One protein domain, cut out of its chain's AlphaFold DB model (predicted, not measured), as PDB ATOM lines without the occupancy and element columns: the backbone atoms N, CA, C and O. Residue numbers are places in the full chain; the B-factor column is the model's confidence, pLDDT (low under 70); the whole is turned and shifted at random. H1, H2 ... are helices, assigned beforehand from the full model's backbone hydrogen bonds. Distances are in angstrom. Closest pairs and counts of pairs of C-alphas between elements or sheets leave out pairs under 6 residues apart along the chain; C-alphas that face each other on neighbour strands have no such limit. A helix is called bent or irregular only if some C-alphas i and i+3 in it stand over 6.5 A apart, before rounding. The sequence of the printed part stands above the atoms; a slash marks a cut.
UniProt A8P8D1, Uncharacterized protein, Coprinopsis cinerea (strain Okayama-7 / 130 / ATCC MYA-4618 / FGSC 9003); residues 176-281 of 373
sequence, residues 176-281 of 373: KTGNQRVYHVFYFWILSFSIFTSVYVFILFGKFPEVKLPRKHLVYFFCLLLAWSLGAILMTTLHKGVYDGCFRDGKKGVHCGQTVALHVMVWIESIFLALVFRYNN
ATOM      1  N   LYS A 176     -67.086  47.520  12.619       50.91
ATOM      2  CA  LYS A 176     -65.937  46.658  12.872       50.91
ATOM      3  C   LYS A 176     -65.996  45.428  11.966       50.91
ATOM      4  O   LYS A 176     -64.977  45.087  11.378       50.91
ATOM      5  N   THR A 177     -67.173  44.830  11.772       54.25
ATOM      6  CA  THR A 177     -67.335  43.610  10.965       54.25
ATOM      7  C   THR A 177     -67.285  43.881   9.460       54.25
ATOM      8  O   THR A 177     -66.681  43.095   8.739       54.25
ATOM      9  N   GLY A 178     -67.820  45.000   8.965       59.66
ATOM     10  CA  GLY A 178     -67.816  45.350   7.542       59.66
ATOM     11  C   GLY A 178     -66.405  45.564   6.994       59.66
ATOM     12  O   GLY A 178     -65.991  44.888   6.050       59.66
ATOM     13  N   ASN A 179     -65.620  46.428   7.643       60.03
ATOM     14  CA  ASN A 179     -64.218  46.602   7.267       60.03
ATOM     15  C   ASN A 179     -63.415  45.321   7.522       60.03
ATOM     16  O   ASN A 179     -62.655  44.921   6.645       60.03
ATOM     17  N   GLN A 180     -63.611  44.617   8.647       64.06
ATOM     18  CA  GLN A 180     -62.923  43.337   8.885       64.06
ATOM     19  C   GLN A 180     -63.241  42.275   7.829       64.06
ATOM     20  O   GLN A 180     -62.340  41.527   7.458       64.06
ATOM     21  N   ARG A 181     -64.471  42.207   7.309       69.19
ATOM     22  CA  ARG A 181     -64.833  41.288   6.222       69.19
ATOM     23  C   ARG A 181     -64.099  41.643   4.941       69.19
ATOM     24  O   ARG A 181     -63.533  40.753   4.317       69.19
ATOM     25  N   VAL A 182     -64.045  42.926   4.585       74.31
ATOM     26  CA  VAL A 182     -63.279  43.388   3.421       74.31
ATOM     27  C   VAL A 182     -61.799  43.025   3.585       74.31
ATOM     28  O   VAL A 182     -61.216  42.436   2.677       74.31
ATOM     29  N   TYR A 183     -61.214  43.250   4.765       72.81
ATOM     30  CA  TYR A 183     -59.841  42.831   5.064       72.81
ATOM     31  C   TYR A 183     -59.635  41.327   4.970       72.81
ATOM     32  O   TYR A 183     -58.645  40.899   4.390       72.81
ATOM     33  N   HIS A 184     -60.551  40.526   5.509       73.75
ATOM     34  CA  HIS A 184     -60.464  39.075   5.414       73.75
ATOM     35  C   HIS A 184     -60.504  38.614   3.959       73.75
ATOM     36  O   HIS A 184     -59.679  37.793   3.567       73.75
ATOM     37  N   VAL A 185     -61.404  39.170   3.145       80.31
ATOM     38  CA  VAL A 185     -61.494  38.854   1.715       80.31
ATOM     39  C   VAL A 185     -60.198  39.228   0.996       80.31
ATOM     40  O   VAL A 185     -59.634  38.389   0.297       80.31
ATOM     41  N   PHE A 186     -59.675  40.439   1.210       75.50
ATOM     42  CA  PHE A 186     -58.403  40.856   0.612       75.50
ATOM     43  C   PHE A 186     -57.227  40.000   1.087       75.50
ATOM     44  O   PHE A 186     -56.405  39.593   0.273       75.50
ATOM     45  N   TYR A 187     -57.162  39.680   2.377       76.69
ATOM     46  CA  TYR A 187     -56.122  38.836   2.954       76.69
ATOM     47  C   TYR A 187     -56.132  37.437   2.337       76.69
ATOM     48  O   TYR A 187     -55.098  36.963   1.872       76.69
ATOM     49  N   PHE A 188     -57.299  36.787   2.283       77.81
ATOM     50  CA  PHE A 188     -57.433  35.468   1.669       77.81
ATOM     51  C   PHE A 188     -57.110  35.502   0.179       77.81
ATOM     52  O   PHE A 188     -56.495  34.565  -0.326       77.81
ATOM     53  N   TRP A 189     -57.473  36.577  -0.518       79.88
ATOM     54  CA  TRP A 189     -57.158  36.744  -1.931       79.88
ATOM     55  C   TRP A 189     -55.647  36.878  -2.171       79.88
ATOM     56  O   TRP A 189     -55.095  36.144  -2.989       79.88
ATOM     57  N   ILE A 190     -54.965  37.734  -1.401       76.44
ATOM     58  CA  ILE A 190     -53.504  37.914  -1.448       76.44
ATOM     59  C   ILE A 190     -52.790  36.601  -1.114       76.44
ATOM     60  O   ILE A 190     -51.916  36.168  -1.861       76.44
ATOM     61  N   LEU A 191     -53.197  35.935  -0.028       76.25
ATOM     62  CA  LEU A 191     -52.595  34.678   0.410       76.25
ATOM     63  C   LEU A 191     -52.780  33.570  -0.634       76.25
ATOM     64  O   LEU A 191     -51.834  32.851  -0.945       76.25
ATOM     65  N   SER A 192     -53.980  33.452  -1.207       79.75
ATOM     66  CA  SER A 192     -54.267  32.456  -2.243       79.75
ATOM     67  C   SER A 192     -53.442  32.707  -3.503       79.75
ATOM     68  O   SER A 192     -52.943  31.757  -4.102       79.75
ATOM     69  N   PHE A 193     -53.258  33.974  -3.885       78.00
ATOM     70  CA  PHE A 193     -52.434  34.338  -5.033       78.00
ATOM     71  C   PHE A 193     -50.950  34.019  -4.790       78.00
ATOM     72  O   PHE A 193     -50.343  33.378  -5.646       78.00
ATOM     73  N   SER A 194     -50.395  34.346  -3.611       77.69
ATOM     74  CA  SER A 194     -49.031  33.935  -3.211       77.69
ATOM     75  C   SER A 194     -48.859  32.425  -3.322       77.69
ATOM     76  O   SER A 194     -48.010  31.955  -4.076       77.69
ATOM     77  N   ILE A 195     -49.724  31.648  -2.656       78.62
ATOM     78  CA  ILE A 195     -49.639  30.181  -2.650       78.62
ATOM     79  C   ILE A 195     -49.705  29.632  -4.077       78.62
ATOM     80  O   ILE A 195     -48.893  28.786  -4.449       78.62
ATOM     81  N   PHE A 196     -50.636  30.129  -4.894       81.75
ATOM     82  CA  PHE A 196     -50.786  29.677  -6.273       81.75
ATOM     83  C   PHE A 196     -49.543  29.979  -7.116       81.75
ATOM     84  O   PHE A 196     -49.061  29.098  -7.827       81.75
ATOM     85  N   THR A 197     -48.988  31.190  -7.015       77.75
ATOM     86  CA  THR A 197     -47.756  31.549  -7.735       77.75
ATOM     87  C   THR A 197     -46.562  30.711  -7.282       77.75
ATOM     88  O   THR A 197     -45.830  30.201  -8.128       77.75
ATOM     89  N   SER A 198     -46.417  30.472  -5.979       75.94
ATOM     90  CA  SER A 198     -45.359  29.639  -5.405       75.94
ATOM     91  C   SER A 198     -45.459  28.177  -5.866       75.94
ATOM     92  O   SER A 198     -44.465  27.596  -6.301       75.94
ATOM     93  N   VAL A 199     -46.663  27.591  -5.871       83.00
ATOM     94  CA  VAL A 199     -46.900  26.233  -6.394       83.00
ATOM     95  C   VAL A 199     -46.636  26.163  -7.897       83.00
ATOM     96  O   VAL A 199     -45.992  25.224  -8.363       83.00
ATOM     97  N   TYR A 200     -47.091  27.154  -8.663       82.19
ATOM     98  CA  TYR A 200     -46.868  27.207 -10.106       82.19
ATOM     99  C   TYR A 200     -45.375  27.236 -10.447       82.19
ATOM    100  O   TYR A 200     -44.910  26.458 -11.281       82.19
ATOM    101  N   VAL A 201     -44.608  28.073  -9.747       77.19
ATOM    102  CA  VAL A 201     -43.148  28.135  -9.871       77.19
ATOM    103  C   VAL A 201     -42.518  26.790  -9.517       77.19
ATOM    104  O   VAL A 201     -41.708  26.279 -10.287       77.19
ATOM    105  N   PHE A 202     -42.922  26.176  -8.404       79.56
ATOM    106  CA  PHE A 202     -42.405  24.872  -7.989       79.56
ATOM    107  C   PHE A 202     -42.671  23.778  -9.034       79.56
ATOM    108  O   PHE A 202     -41.783  22.983  -9.334       79.56
ATOM    109  N   ILE A 203     -43.861  23.761  -9.645       82.75
ATOM    110  CA  ILE A 203     -44.205  22.818 -10.720       82.75
ATOM    111  C   ILE A 203     -43.343  23.063 -11.959       82.75
ATOM    112  O   ILE A 203     -42.846  22.098 -12.540       82.75
ATOM    113  N   LEU A 204     -43.148  24.324 -12.359       77.75
ATOM    114  CA  LEU A 204     -42.295  24.656 -13.500       77.75
ATOM    115  C   LEU A 204     -40.856  24.172 -13.284       77.75
ATOM    116  O   LEU A 204     -40.296  23.539 -14.175       77.75
ATOM    117  N   PHE A 205     -40.290  24.401 -12.097       74.12
ATOM    118  CA  PHE A 205     -38.939  23.943 -11.769       74.12
ATOM    119  C   PHE A 205     -38.842  22.419 -11.612       74.12
ATOM    120  O   PHE A 205     -37.864  21.825 -12.050       74.12
ATOM    121  N   GLY A 206     -39.850  21.773 -11.018       76.00
ATOM    122  CA  GLY A 206     -39.836  20.331 -10.769       76.00
ATOM    123  C   GLY A 206     -40.080  19.481 -12.018       76.00
ATOM    124  O   GLY A 206     -39.473  18.424 -12.164       76.00
ATOM    125  N   LYS A 207     -40.961  19.919 -12.928       82.12
ATOM    126  CA  LYS A 207     -41.305  19.149 -14.137       82.12
ATOM    127  C   LYS A 207     -40.392  19.407 -15.326       82.12
ATOM    128  O   LYS A 207     -40.321  18.551 -16.203       82.12
ATOM    129  N   PHE A 208     -39.713  20.550 -15.371       77.00
ATOM    130  CA  PHE A 208     -38.898  20.935 -16.519       77.00
ATOM    131  C   PHE A 208     -37.468  21.321 -16.117       77.00
ATOM    132  O   PHE A 208     -37.030  22.428 -16.433       77.00
ATOM    133  N   PRO A 209     -36.706  20.419 -15.467       71.50
ATOM    134  CA  PRO A 209     -35.326  20.707 -15.074       71.50
ATOM    135  C   PRO A 209     -34.412  21.002 -16.277       71.50
ATOM    136  O   PRO A 209     -33.403  21.686 -16.133       71.50
ATOM    137  N   GLU A 210     -34.774  20.531 -17.476       78.56
ATOM    138  CA  GLU A 210     -33.985  20.714 -18.702       78.56
ATOM    139  C   GLU A 210     -34.400  21.928 -19.543       78.56
ATOM    140  O   GLU A 210     -33.657  22.355 -20.433       78.56
ATOM    141  N   VAL A 211     -35.567  22.525 -19.275       72.69
ATOM    142  CA  VAL A 211     -36.008  23.696 -20.034       72.69
ATOM    143  C   VAL A 211     -35.263  24.904 -19.492       72.69
ATOM    144  O   VAL A 211     -35.638  25.495 -18.482       72.69
ATOM    145  N   LYS A 212     -34.193  25.291 -20.192       71.94
ATOM    146  CA  LYS A 212     -33.510  26.570 -19.985       71.94
ATOM    147  C   LYS A 212     -34.507  27.695 -20.259       71.94
ATOM    148  O   LYS A 212     -34.629  28.153 -21.396       71.94
ATOM    149  N   LEU A 213     -35.239  28.135 -19.232       74.19
ATOM    150  CA  LEU A 213     -36.089  29.312 -19.355       74.19
ATOM    151  C   LEU A 213     -35.208  30.477 -19.826       74.19
ATOM    152  O   LEU A 213     -34.160  30.735 -19.223       74.19
ATOM    153  N   PRO A 214     -35.597  31.200 -20.890       76.25
ATOM    154  CA  PRO A 214     -34.803  32.321 -21.351       76.25
ATOM    155  C   PRO A 214     -34.700  33.339 -20.216       76.25
ATOM    156  O   PRO A 214     -35.714  33.699 -19.616       76.25
ATOM    157  N   ARG A 215     -33.492  33.852 -19.950       73.19
ATOM    158  CA  ARG A 215     -33.205  34.822 -18.871       73.19
ATOM    159  C   ARG A 215     -34.215  35.977 -18.815       73.19
ATOM    160  O   ARG A 215     -34.566  36.446 -17.739       73.19
ATOM    161  N   LYS A 216     -34.737  36.383 -19.977       75.69
ATOM    162  CA  LYS A 216     -35.777  37.412 -20.130       75.69
ATOM    163  C   LYS A 216     -37.081  37.071 -19.393       75.69
ATOM    164  O   LYS A 216     -37.637  37.946 -18.740       75.69
ATOM    165  N   HIS A 217     -37.547  35.822 -19.450       74.50
ATOM    166  CA  HIS A 217     -38.767  35.391 -18.754       74.50
ATOM    167  C   HIS A 217     -38.579  35.381 -17.238       74.50
ATOM    168  O   HIS A 217     -39.481  35.772 -16.504       74.50
ATOM    169  N   LEU A 218     -37.386  35.002 -16.776       73.88
ATOM    170  CA  LEU A 218     -37.060  34.976 -15.353       73.88
ATOM    171  C   LEU A 218     -36.992  36.398 -14.770       73.88
ATOM    172  O   LEU A 218     -37.520  36.647 -13.690       73.88
ATOM    173  N   VAL A 219     -36.439  37.354 -15.525       77.00
ATOM    174  CA  VAL A 219     -36.452  38.781 -15.161       77.00
ATOM    175  C   VAL A 219     -37.878  39.334 -15.117       77.00
ATOM    176  O   VAL A 219     -38.235  39.989 -14.143       77.00
ATOM    177  N   TYR A 220     -38.718  39.037 -16.115       75.69
ATOM    178  CA  TYR A 220     -40.121  39.467 -16.109       75.69
ATOM    179  C   TYR A 220     -40.889  38.921 -14.905       75.69
ATOM    180  O   TYR A 220     -41.621  39.666 -14.256       75.69
ATOM    181  N   PHE A 221     -40.691  37.641 -14.587       75.94
ATOM    182  CA  PHE A 221     -41.318  37.012 -13.432       75.94
ATOM    183  C   PHE A 221     -40.871  37.670 -12.120       75.94
ATOM    184  O   PHE A 221     -41.701  38.009 -11.280       75.94
ATOM    185  N   PHE A 222     -39.569  37.936 -11.980       75.44
ATOM    186  CA  PHE A 222     -39.019  38.630 -10.821       75.44
ATOM    187  C   PHE A 222     -39.579  40.052 -10.675       75.44
ATOM    188  O   PHE A 222     -40.014  40.431  -9.591       75.44
ATOM    189  N   CYS A 223     -39.632  40.831 -11.759       76.62
ATOM    190  CA  CYS A 223     -40.200  42.179 -11.742       76.62
ATOM    191  C   CYS A 223     -41.693  42.179 -11.387       76.62
ATOM    192  O   CYS A 223     -42.125  43.029 -10.612       76.62
ATOM    193  N   LEU A 224     -42.472  41.231 -11.920       77.31
ATOM    194  CA  LEU A 224     -43.896  41.093 -11.606       77.31
ATOM    195  C   LEU A 224     -44.101  40.804 -10.115       77.31
ATOM    196  O   LEU A 224     -44.946  41.422  -9.470       77.31
ATOM    197  N   LEU A 225     -43.298  39.898  -9.562       74.06
ATOM    198  CA  LEU A 225     -43.416  39.496  -8.169       74.06
ATOM    199  C   LEU A 225     -42.917  40.583  -7.209       74.06
ATOM    200  O   LEU A 225     -43.536  40.823  -6.177       74.06
ATOM    201  N   LEU A 226     -41.873  41.321  -7.594       76.06
ATOM    202  CA  LEU A 226     -41.388  42.486  -6.855       76.06
ATOM    203  C   LEU A 226     -42.393  43.648  -6.880       76.06
ATOM    204  O   LEU A 226     -42.612  44.295  -5.861       76.06
ATOM    205  N   ALA A 227     -43.048  43.901  -8.015       76.69
ATOM    206  CA  ALA A 227     -44.124  44.886  -8.094       76.69
ATOM    207  C   ALA A 227     -45.321  44.483  -7.218       76.69
ATOM    208  O   ALA A 227     -45.915  45.332  -6.551       76.69
ATOM    209  N   TRP A 228     -45.649  43.188  -7.177       78.62
ATOM    210  CA  TRP A 228     -46.715  42.657  -6.333       78.62
ATOM    211  C   TRP A 228     -46.386  42.781  -4.839       78.62
ATOM    212  O   TRP A 228     -47.222  43.261  -4.072       78.62
ATOM    213  N   SER A 229     -45.160  42.444  -4.423       75.69
ATOM    214  CA  SER A 229     -44.727  42.587  -3.027       75.69
ATOM    215  C   SER A 229     -44.658  44.052  -2.593       75.69
ATOM    216  O   SER A 229     -45.134  44.384  -1.507       75.69
ATOM    217  N   LEU A 230     -44.179  44.958  -3.456       77.12
ATOM    218  CA  LEU A 230     -44.262  46.400  -3.211       77.12
ATOM    219  C   LEU A 230     -45.709  46.869  -3.076       77.12
ATOM    220  O   LEU A 230     -45.994  47.651  -2.178       77.12
ATOM    221  N   GLY A 231     -46.626  46.385  -3.918       77.00
ATOM    222  CA  GLY A 231     -48.052  46.693  -3.812       77.00
ATOM    223  C   GLY A 231     -48.646  46.243  -2.476       77.00
ATOM    224  O   GLY A 231     -49.353  47.016  -1.830       77.00
ATOM    225  N   ALA A 232     -48.305  45.034  -2.020       74.50
ATOM    226  CA  ALA A 232     -48.723  44.525  -0.716       74.50
ATOM    227  C   ALA A 232     -48.183  45.394   0.435       74.50
ATOM    228  O   ALA A 232     -48.957  45.803   1.297       74.50
ATOM    229  N   ILE A 233     -46.891  45.744   0.409       73.62
ATOM    230  CA  ILE A 233     -46.253  46.613   1.413       73.62
ATOM    231  C   ILE A 233     -46.850  48.026   1.384       73.62
ATOM    232  O   ILE A 233     -47.096  48.632   2.425       73.62
ATOM    233  N   LEU A 234     -47.105  48.585   0.201       75.81
ATOM    234  CA  LEU A 234     -47.688  49.918   0.075       75.81
ATOM    235  C   LEU A 234     -49.113  49.933   0.640       75.81
ATOM    236  O   LEU A 234     -49.475  50.845   1.375       75.81
ATOM    237  N   MET A 235     -49.908  48.898   0.362       71.75
ATOM    238  CA  MET A 235     -51.266  48.772   0.897       71.75
ATOM    239  C   MET A 235     -51.275  48.596   2.419       71.75
ATOM    240  O   MET A 235     -52.136  49.168   3.088       71.75
ATOM    241  N   THR A 236     -50.313  47.864   2.990       70.00
ATOM    242  CA  THR A 236     -50.208  47.715   4.450       70.00
ATOM    243  C   THR A 236     -49.688  48.979   5.136       70.00
ATOM    244  O   THR A 236     -50.151  49.310   6.226       70.00
ATOM    245  N   THR A 237     -48.772  49.721   4.505       66.38
ATOM    246  CA  THR A 237     -48.170  50.946   5.069       66.38
ATOM    247  C   THR A 237     -49.040  52.191   4.903       66.38
ATOM    248  O   THR A 237     -49.083  53.028   5.806       66.38
ATOM    249  N   LEU A 238     -49.766  52.326   3.789       64.94
ATOM    250  CA  LEU A 238     -50.666  53.461   3.548       64.94
ATOM    251  C   LEU A 238     -51.894  53.441   4.457       64.94
ATOM    252  O   LEU A 238     -52.511  54.485   4.680       64.94
ATOM    253  N   HIS A 239     -52.231  52.291   5.037       64.38
ATOM    254  CA  HIS A 239     -53.338  52.183   5.971       64.38
ATOM    255  C   HIS A 239     -52.925  52.634   7.385       64.38
ATOM    256  O   HIS A 239     -52.863  51.849   8.336       64.38
ATOM    257  N   LYS A 240     -52.646  53.940   7.526       50.16
ATOM    258  CA  LYS A 240     -52.465  54.625   8.818       50.16
ATOM    259  C   LYS A 240     -53.630  54.249   9.743       50.16
ATOM    260  O   LYS A 240     -54.777  54.582   9.452       50.16
ATOM    261  N   GLY A 241     -53.341  53.510  10.813       59.22
ATOM    262  CA  GLY A 241     -54.336  53.040  11.783       59.22
ATOM    263  C   GLY A 241     -54.422  51.524  11.971       59.22
ATOM    264  O   GLY A 241     -54.964  51.089  12.983       59.22
ATOM    265  N   VAL A 242     -53.871  50.700  11.067       60.19
ATOM    266  CA  VAL A 242     -53.919  49.225  11.225       60.19
ATOM    267  C   VAL A 242     -53.087  48.758  12.424       60.19
ATOM    268  O   VAL A 242     -53.487  47.842  13.138       60.19
ATOM    269  N   TYR A 243     -51.965  49.428  12.692       57.62
ATOM    270  CA  TYR A 243     -51.079  49.092  13.810       57.62
ATOM    271  C   TYR A 243     -51.415  49.826  15.112       57.62
ATOM    272  O   TYR A 243     -51.017  49.368  16.183       57.62
ATOM    273  N   ASP A 244     -52.198  50.907  15.053       59.38
ATOM    274  CA  ASP A 244     -52.501  51.740  16.226       59.38
ATOM    275  C   ASP A 244     -53.365  51.000  17.269       59.38
ATOM    276  O   ASP A 244     -53.415  51.387  18.437       59.38
ATOM    277  N   GLY A 245     -54.011  49.893  16.877       58.31
ATOM    278  CA  GLY A 245     -54.771  49.012  17.769       58.31
ATOM    279  C   GLY A 245     -53.978  47.852  18.385       58.31
ATOM    280  O   GLY A 245     -54.507  47.164  19.253       58.31
ATOM    281  N   CYS A 246     -52.731  47.603  17.966       60.03
ATOM    282  CA  CYS A 246     -51.981  46.413  18.391       60.03
ATOM    283  C   CYS A 246     -51.437  46.481  19.827       60.03
ATOM    284  O   CYS A 246     -51.179  45.435  20.422       60.03
ATOM    285  N   PHE A 247     -51.246  47.686  20.374       57.22
ATOM    286  CA  PHE A 247     -50.526  47.895  21.641       57.22
ATOM    287  C   PHE A 247     -51.348  48.564  22.746       57.22
ATOM    288  O   PHE A 247     -50.797  48.909  23.790       57.22
ATOM    289  N   ARG A 248     -52.661  48.730  22.565       49.69
ATOM    290  CA  ARG A 248     -53.499  49.340  23.599       49.69
ATOM    291  C   ARG A 248     -53.903  48.307  24.663       49.69
ATOM    292  O   ARG A 248     -54.609  47.346  24.378       49.69
ATOM    293  N   ASP A 249     -53.428  48.539  25.886       58.72
ATOM    294  CA  ASP A 249     -53.980  48.042  27.158       58.72
ATOM    295  C   ASP A 249     -53.737  46.566  27.540       58.72
ATOM    296  O   ASP A 249     -54.582  45.913  28.151       58.72
ATOM    297  N   GLY A 250     -52.555  46.019  27.237       63.50
ATOM    298  CA  GLY A 250     -52.063  44.776  27.866       63.50
ATOM    299  C   GLY A 250     -52.762  43.475  27.442       63.50
ATOM    300  O   GLY A 250     -52.309  42.387  27.799       63.50
ATOM    301  N   LYS A 251     -53.813  43.548  26.622       52.34
ATOM    302  CA  LYS A 251     -54.445  42.392  25.979       52.34
ATOM    303  C   LYS A 251     -53.940  42.294  24.542       52.34
ATOM    304  O   LYS A 251     -54.291  43.106  23.693       52.34
ATOM    305  N   LYS A 252     -53.092  41.299  24.269       50.25
ATOM    306  CA  LYS A 252     -52.552  41.031  22.927       50.25
ATOM    307  C   LYS A 252     -53.707  40.765  21.955       50.25
ATOM    308  O   LYS A 252     -54.344  39.716  22.019       50.25
ATOM    309  N   GLY A 253     -53.978  41.711  21.059       57.91
ATOM    310  CA  GLY A 253     -54.963  41.535  19.995       57.91
ATOM    311  C   GLY A 253     -54.483  40.485  18.994       57.91
ATOM    312  O   GLY A 253     -53.464  40.675  18.333       57.91
ATOM    313  N   VAL A 254     -55.233  39.388  18.857       58.41
ATOM    314  CA  VAL A 254     -54.927  38.243  17.970       58.41
ATOM    315  C   VAL A 254     -54.713  38.672  16.506       58.41
ATOM    316  O   VAL A 254     -53.950  38.053  15.770       58.41
ATOM    317  N   HIS A 255     -55.312  39.795  16.104       58.06
ATOM    318  CA  HIS A 255     -55.178  40.365  14.762       58.06
ATOM    319  C   HIS A 255     -53.776  40.896  14.434       58.06
ATOM    320  O   HIS A 255     -53.397  40.898  13.266       58.06
ATOM    321  N   CYS A 256     -52.967  41.279  15.428       68.31
ATOM    322  CA  CYS A 256     -51.626  41.796  15.149       68.31
ATOM    323  C   CYS A 256     -50.681  40.707  14.618       68.31
ATOM    324  O   CYS A 256     -49.849  40.953  13.745       68.31
ATOM    325  N   GLY A 257     -50.848  39.474  15.111       70.62
ATOM    326  CA  GLY A 257     -50.039  38.332  14.690       70.62
ATOM    327  C   GLY A 257     -50.238  37.980  13.216       70.62
ATOM    328  O   GLY A 257     -49.270  37.660  12.536       70.62
ATOM    329  N   GLN A 258     -51.465  38.104  12.699       67.00
ATOM    330  CA  GLN A 258     -51.781  37.785  11.301       67.00
ATOM    331  C   GLN A 258     -51.112  38.757  10.324       67.00
ATOM    332  O   GLN A 258     -50.532  38.331   9.327       67.00
ATOM    333  N   THR A 259     -51.127  40.058  10.622       70.94
ATOM    334  CA  THR A 259     -50.479  41.065   9.769       70.94
ATOM    335  C   THR A 259     -48.958  40.918   9.771       70.94
ATOM    336  O   THR A 259     -48.326  41.060   8.722       70.94
ATOM    337  N   VAL A 260     -48.359  40.606  10.925       75.12
ATOM    338  CA  VAL A 260     -46.916  40.339  11.026       75.12
ATOM    339  C   VAL A 260     -46.550  39.049  10.291       75.12
ATOM    340  O   VAL A 260     -45.594  39.052   9.522       75.12
ATOM    341  N   ALA A 261     -47.331  37.977  10.449       73.44
ATOM    342  CA  ALA A 261     -47.110  36.718   9.739       73.44
ATOM    343  C   ALA A 261     -47.178  36.892   8.213       73.44
ATOM    344  O   ALA A 261     -46.326  36.359   7.505       73.44
ATOM    345  N   LEU A 262     -48.129  37.690   7.709       74.25
ATOM    346  CA  LEU A 262     -48.212  38.019   6.283       74.25
ATOM    347  C   LEU A 262     -46.950  38.741   5.802       74.25
ATOM    348  O   LEU A 262     -46.386  38.364   4.779       74.25
ATOM    349  N   HIS A 263     -46.470  39.742   6.548       71.94
ATOM    350  CA  HIS A 263     -45.232  40.437   6.186       71.94
ATOM    351  C   HIS A 263     -44.044  39.477   6.156       71.94
ATOM    352  O   HIS A 263     -43.286  39.485   5.192       71.94
ATOM    353  N   VAL A 264     -43.900  38.627   7.174       76.12
ATOM    354  CA  VAL A 264     -42.814  37.640   7.232       76.12
ATOM    355  C   VAL A 264     -42.872  36.688   6.034       76.12
ATOM    356  O   VAL A 264     -41.840  36.461   5.408       76.12
ATOM    357  N   MET A 265     -44.055  36.197   5.652       74.25
ATOM    358  CA  MET A 265     -44.215  35.342   4.468       74.25
ATOM    359  C   MET A 265     -43.813  36.056   3.173       74.25
ATOM    360  O   MET A 265     -43.044  35.499   2.393       74.25
ATOM    361  N   VAL A 266     -44.245  37.307   2.975       76.44
ATOM    362  CA  VAL A 266     -43.867  38.107   1.793       76.44
ATOM    363  C   VAL A 266     -42.348  38.316   1.723       76.44
ATOM    364  O   VAL A 266     -41.755  38.239   0.642       76.44
ATOM    365  N   TRP A 267     -41.690  38.540   2.864       76.31
ATOM    366  CA  TRP A 267     -40.230  38.650   2.931       76.31
ATOM    367  C   TRP A 267     -39.527  37.328   2.613       76.31
ATOM    368  O   TRP A 267     -38.560  37.332   1.853       76.31
ATOM    369  N   ILE A 268     -40.015  36.201   3.143       76.69
ATOM    370  CA  ILE A 268     -39.459  34.870   2.857       76.69
ATOM    371  C   ILE A 268     -39.563  34.553   1.361       76.69
ATOM    372  O   ILE A 268     -38.565  34.149   0.765       76.69
ATOM    373  N   GLU A 269     -40.719  34.793   0.734       75.19
ATOM    374  CA  GLU A 269     -40.899  34.592  -0.712       75.19
ATOM    375  C   GLU A 269     -39.950  35.486  -1.527       75.19
ATOM    376  O   GLU A 269     -39.286  35.016  -2.455       75.19
ATOM    377  N   SER A 270     -39.804  36.755  -1.131       75.69
ATOM    378  CA  SER A 270     -38.893  37.701  -1.789       75.69
ATOM    379  C   SER A 270     -37.426  37.253  -1.701       75.69
ATOM    380  O   SER A 270     -36.694  37.316  -2.691       75.69
ATOM    381  N   ILE A 271     -36.990  36.762  -0.534       77.88
ATOM    382  CA  ILE A 271     -35.632  36.237  -0.325       77.88
ATOM    383  C   ILE A 271     -35.418  34.963  -1.143       77.88
ATOM    384  O   ILE A 271     -34.395  34.835  -1.814       77.88
ATOM    385  N   PHE A 272     -36.379  34.036  -1.128       76.38
ATOM    386  CA  PHE A 272     -36.283  32.782  -1.872       76.38
ATOM    387  C   PHE A 272     -36.099  33.033  -3.374       76.38
ATOM    388  O   PHE A 272     -35.218  32.451  -4.005       76.38
ATOM    389  N   LEU A 273     -36.850  33.978  -3.942       73.88
ATOM    390  CA  LEU A 273     -36.715  34.354  -5.351       73.88
ATOM    391  C   LEU A 273     -35.381  35.029  -5.665       73.88
ATOM    392  O   LEU A 273     -34.791  34.757  -6.711       73.88
ATOM    393  N   ALA A 274     -34.869  35.866  -4.760       77.00
ATOM    394  CA  ALA A 274     -33.541  36.452  -4.907       77.00
ATOM    395  C   ALA A 274     -32.437  35.377  -4.903       77.00
ATOM    396  O   ALA A 274     -31.485  35.467  -5.681       77.00
ATOM    397  N   LEU A 275     -32.577  34.337  -4.072       77.06
ATOM    398  CA  LEU A 275     -31.649  33.205  -4.033       77.06
ATOM    399  C   LEU A 275     -31.707  32.374  -5.319       77.06
ATOM    400  O   LEU A 275     -30.657  32.092  -5.891       77.06
ATOM    401  N   VAL A 276     -32.904  32.057  -5.826       75.69
ATOM    402  CA  VAL A 276     -33.077  31.361  -7.117       75.69
ATOM    403  C   VAL A 276     -32.463  32.169  -8.264       75.69
ATOM    404  O   VAL A 276     -31.811  31.611  -9.149       75.69
ATOM    405  N   PHE A 277     -32.621  33.494  -8.243       74.88
ATOM    406  CA  PHE A 277     -32.016  34.371  -9.243       74.88
ATOM    407  C   PHE A 277     -30.484  34.346  -9.186       74.88
ATOM    408  O   PHE A 277     -29.838  34.268 -10.230       74.88
ATOM    409  N   ARG A 278     -29.891  34.395  -7.984       77.75
ATOM    410  CA  ARG A 278     -28.434  34.294  -7.818       77.75
ATOM    411  C   ARG A 278     -27.906  32.940  -8.270       77.75
ATOM    412  O   ARG A 278     -27.002  32.914  -9.095       77.75
ATOM    413  N   TYR A 279     -28.540  31.853  -7.834       77.12
ATOM    414  CA  TYR A 279     -28.134  30.495  -8.195       77.12
ATOM    415  C   TYR A 279     -28.085  30.282  -9.716       77.12
ATOM    416  O   TYR A 279     -27.141  29.695 -10.235       77.12
ATOM    417  N   ASN A 280     -29.051  30.835 -10.456       69.88
ATOM    418  CA  ASN A 280     -29.070  30.736 -11.918       69.88
ATOM    419  C   ASN A 280     -28.005  31.588 -12.632       69.88
ATOM    420  O   ASN A 280     -27.696  31.304 -13.787       69.88
ATOM    421  N   ASN A 281     -27.459  32.632 -12.000       73.31
ATOM    422  CA  ASN A 281     -26.382  33.428 -12.602       73.31
ATOM    423  C   ASN A 281     -25.006  32.770 -12.446       73.31
ATOM    424  O   ASN A 281     -24.124  33.053 -13.254       73.31
TER     425      ASN A 281
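What this domain is: This is residues 176 to 281 of the 373 residues of an uncharacterized protein of Coprinopsis cinerea (strain Okayama-7 / 130 / ATCC MYA-4618 / FGSC 9003) (UniProt A8P8D1). Three long helices lie side by side along one rod, a loose up-and-down bundle whose centres make a triangle. H2 and H3 form a helical hairpin, and H1, the longest, runs along the hairpin near both but touches neither. The short link from H1 to H2 lies at one end of the rod, and the long link from H2 to H3 loops round at the other. The printed part has 106 residues with three named helices in the order H1, H2, H3 and no named strand; the class is all helix. The whole is loose, with a radius of gyration of the C-alphas of 17.1 A, and spans 56 by 23 by 21 A.

Where its parts are: H1 is residues 176 to 207, 45.7 A from first to last C-alpha; C-alpha 176 is at (-65.937, 46.658, 12.872). H3 is residues 254 to 281, 42.1 A long; C-alpha 281 is at (-26.382, 33.428, -12.602). H2 is residues 215 to 238, 34.0 A long; C-alpha 215 is at (-33.205, 34.822, -18.871). No helix is bent or irregular.

How they stand to each other: H1 touches no helix. It is near H3, with 13 pairs of C-alphas within 10 A. It is also near H2, with 7 such pairs, and only just fails to touch it: their closest C-alphas are 8.2 A apart. Residues 176 to 186, which belong to H1, stand free, and so do residues 206 to 212, of which 206 and 207 belong to H1. H2 and H3 touch and form a hairpin; their closest C-alphas, those of Ser 229 and Val 266, are 6.6 A apart. They run opposite ways at a shallow tilt of 20 degrees, with their centres 11.8 A apart. In H1 and H2 every O i to N i+4 pair is within hydrogen-bond range, and in H3 22 of 24 are.

The domain as a whole: The two C-alphas farthest apart, those of Glu 210 and Asp 249, are 57.0 A apart, and the first and last printed C-alphas are 48.9 A apart. Without the stretches that stand free, the body has 88 residues and spans 54 by 23 by 23 A. The printed part has no cut. The link from H1 to H2, 7 residues, is short. The link from H2 to H3 is long: residues 239 to 253, whose C-alphas lie 17 to 30 A from the mean of the C-alphas. The mean pLDDT of the printed part is 71.7; the model's confidence is under 70 at residues 176 to 181, 237 to 256, 258 and 280.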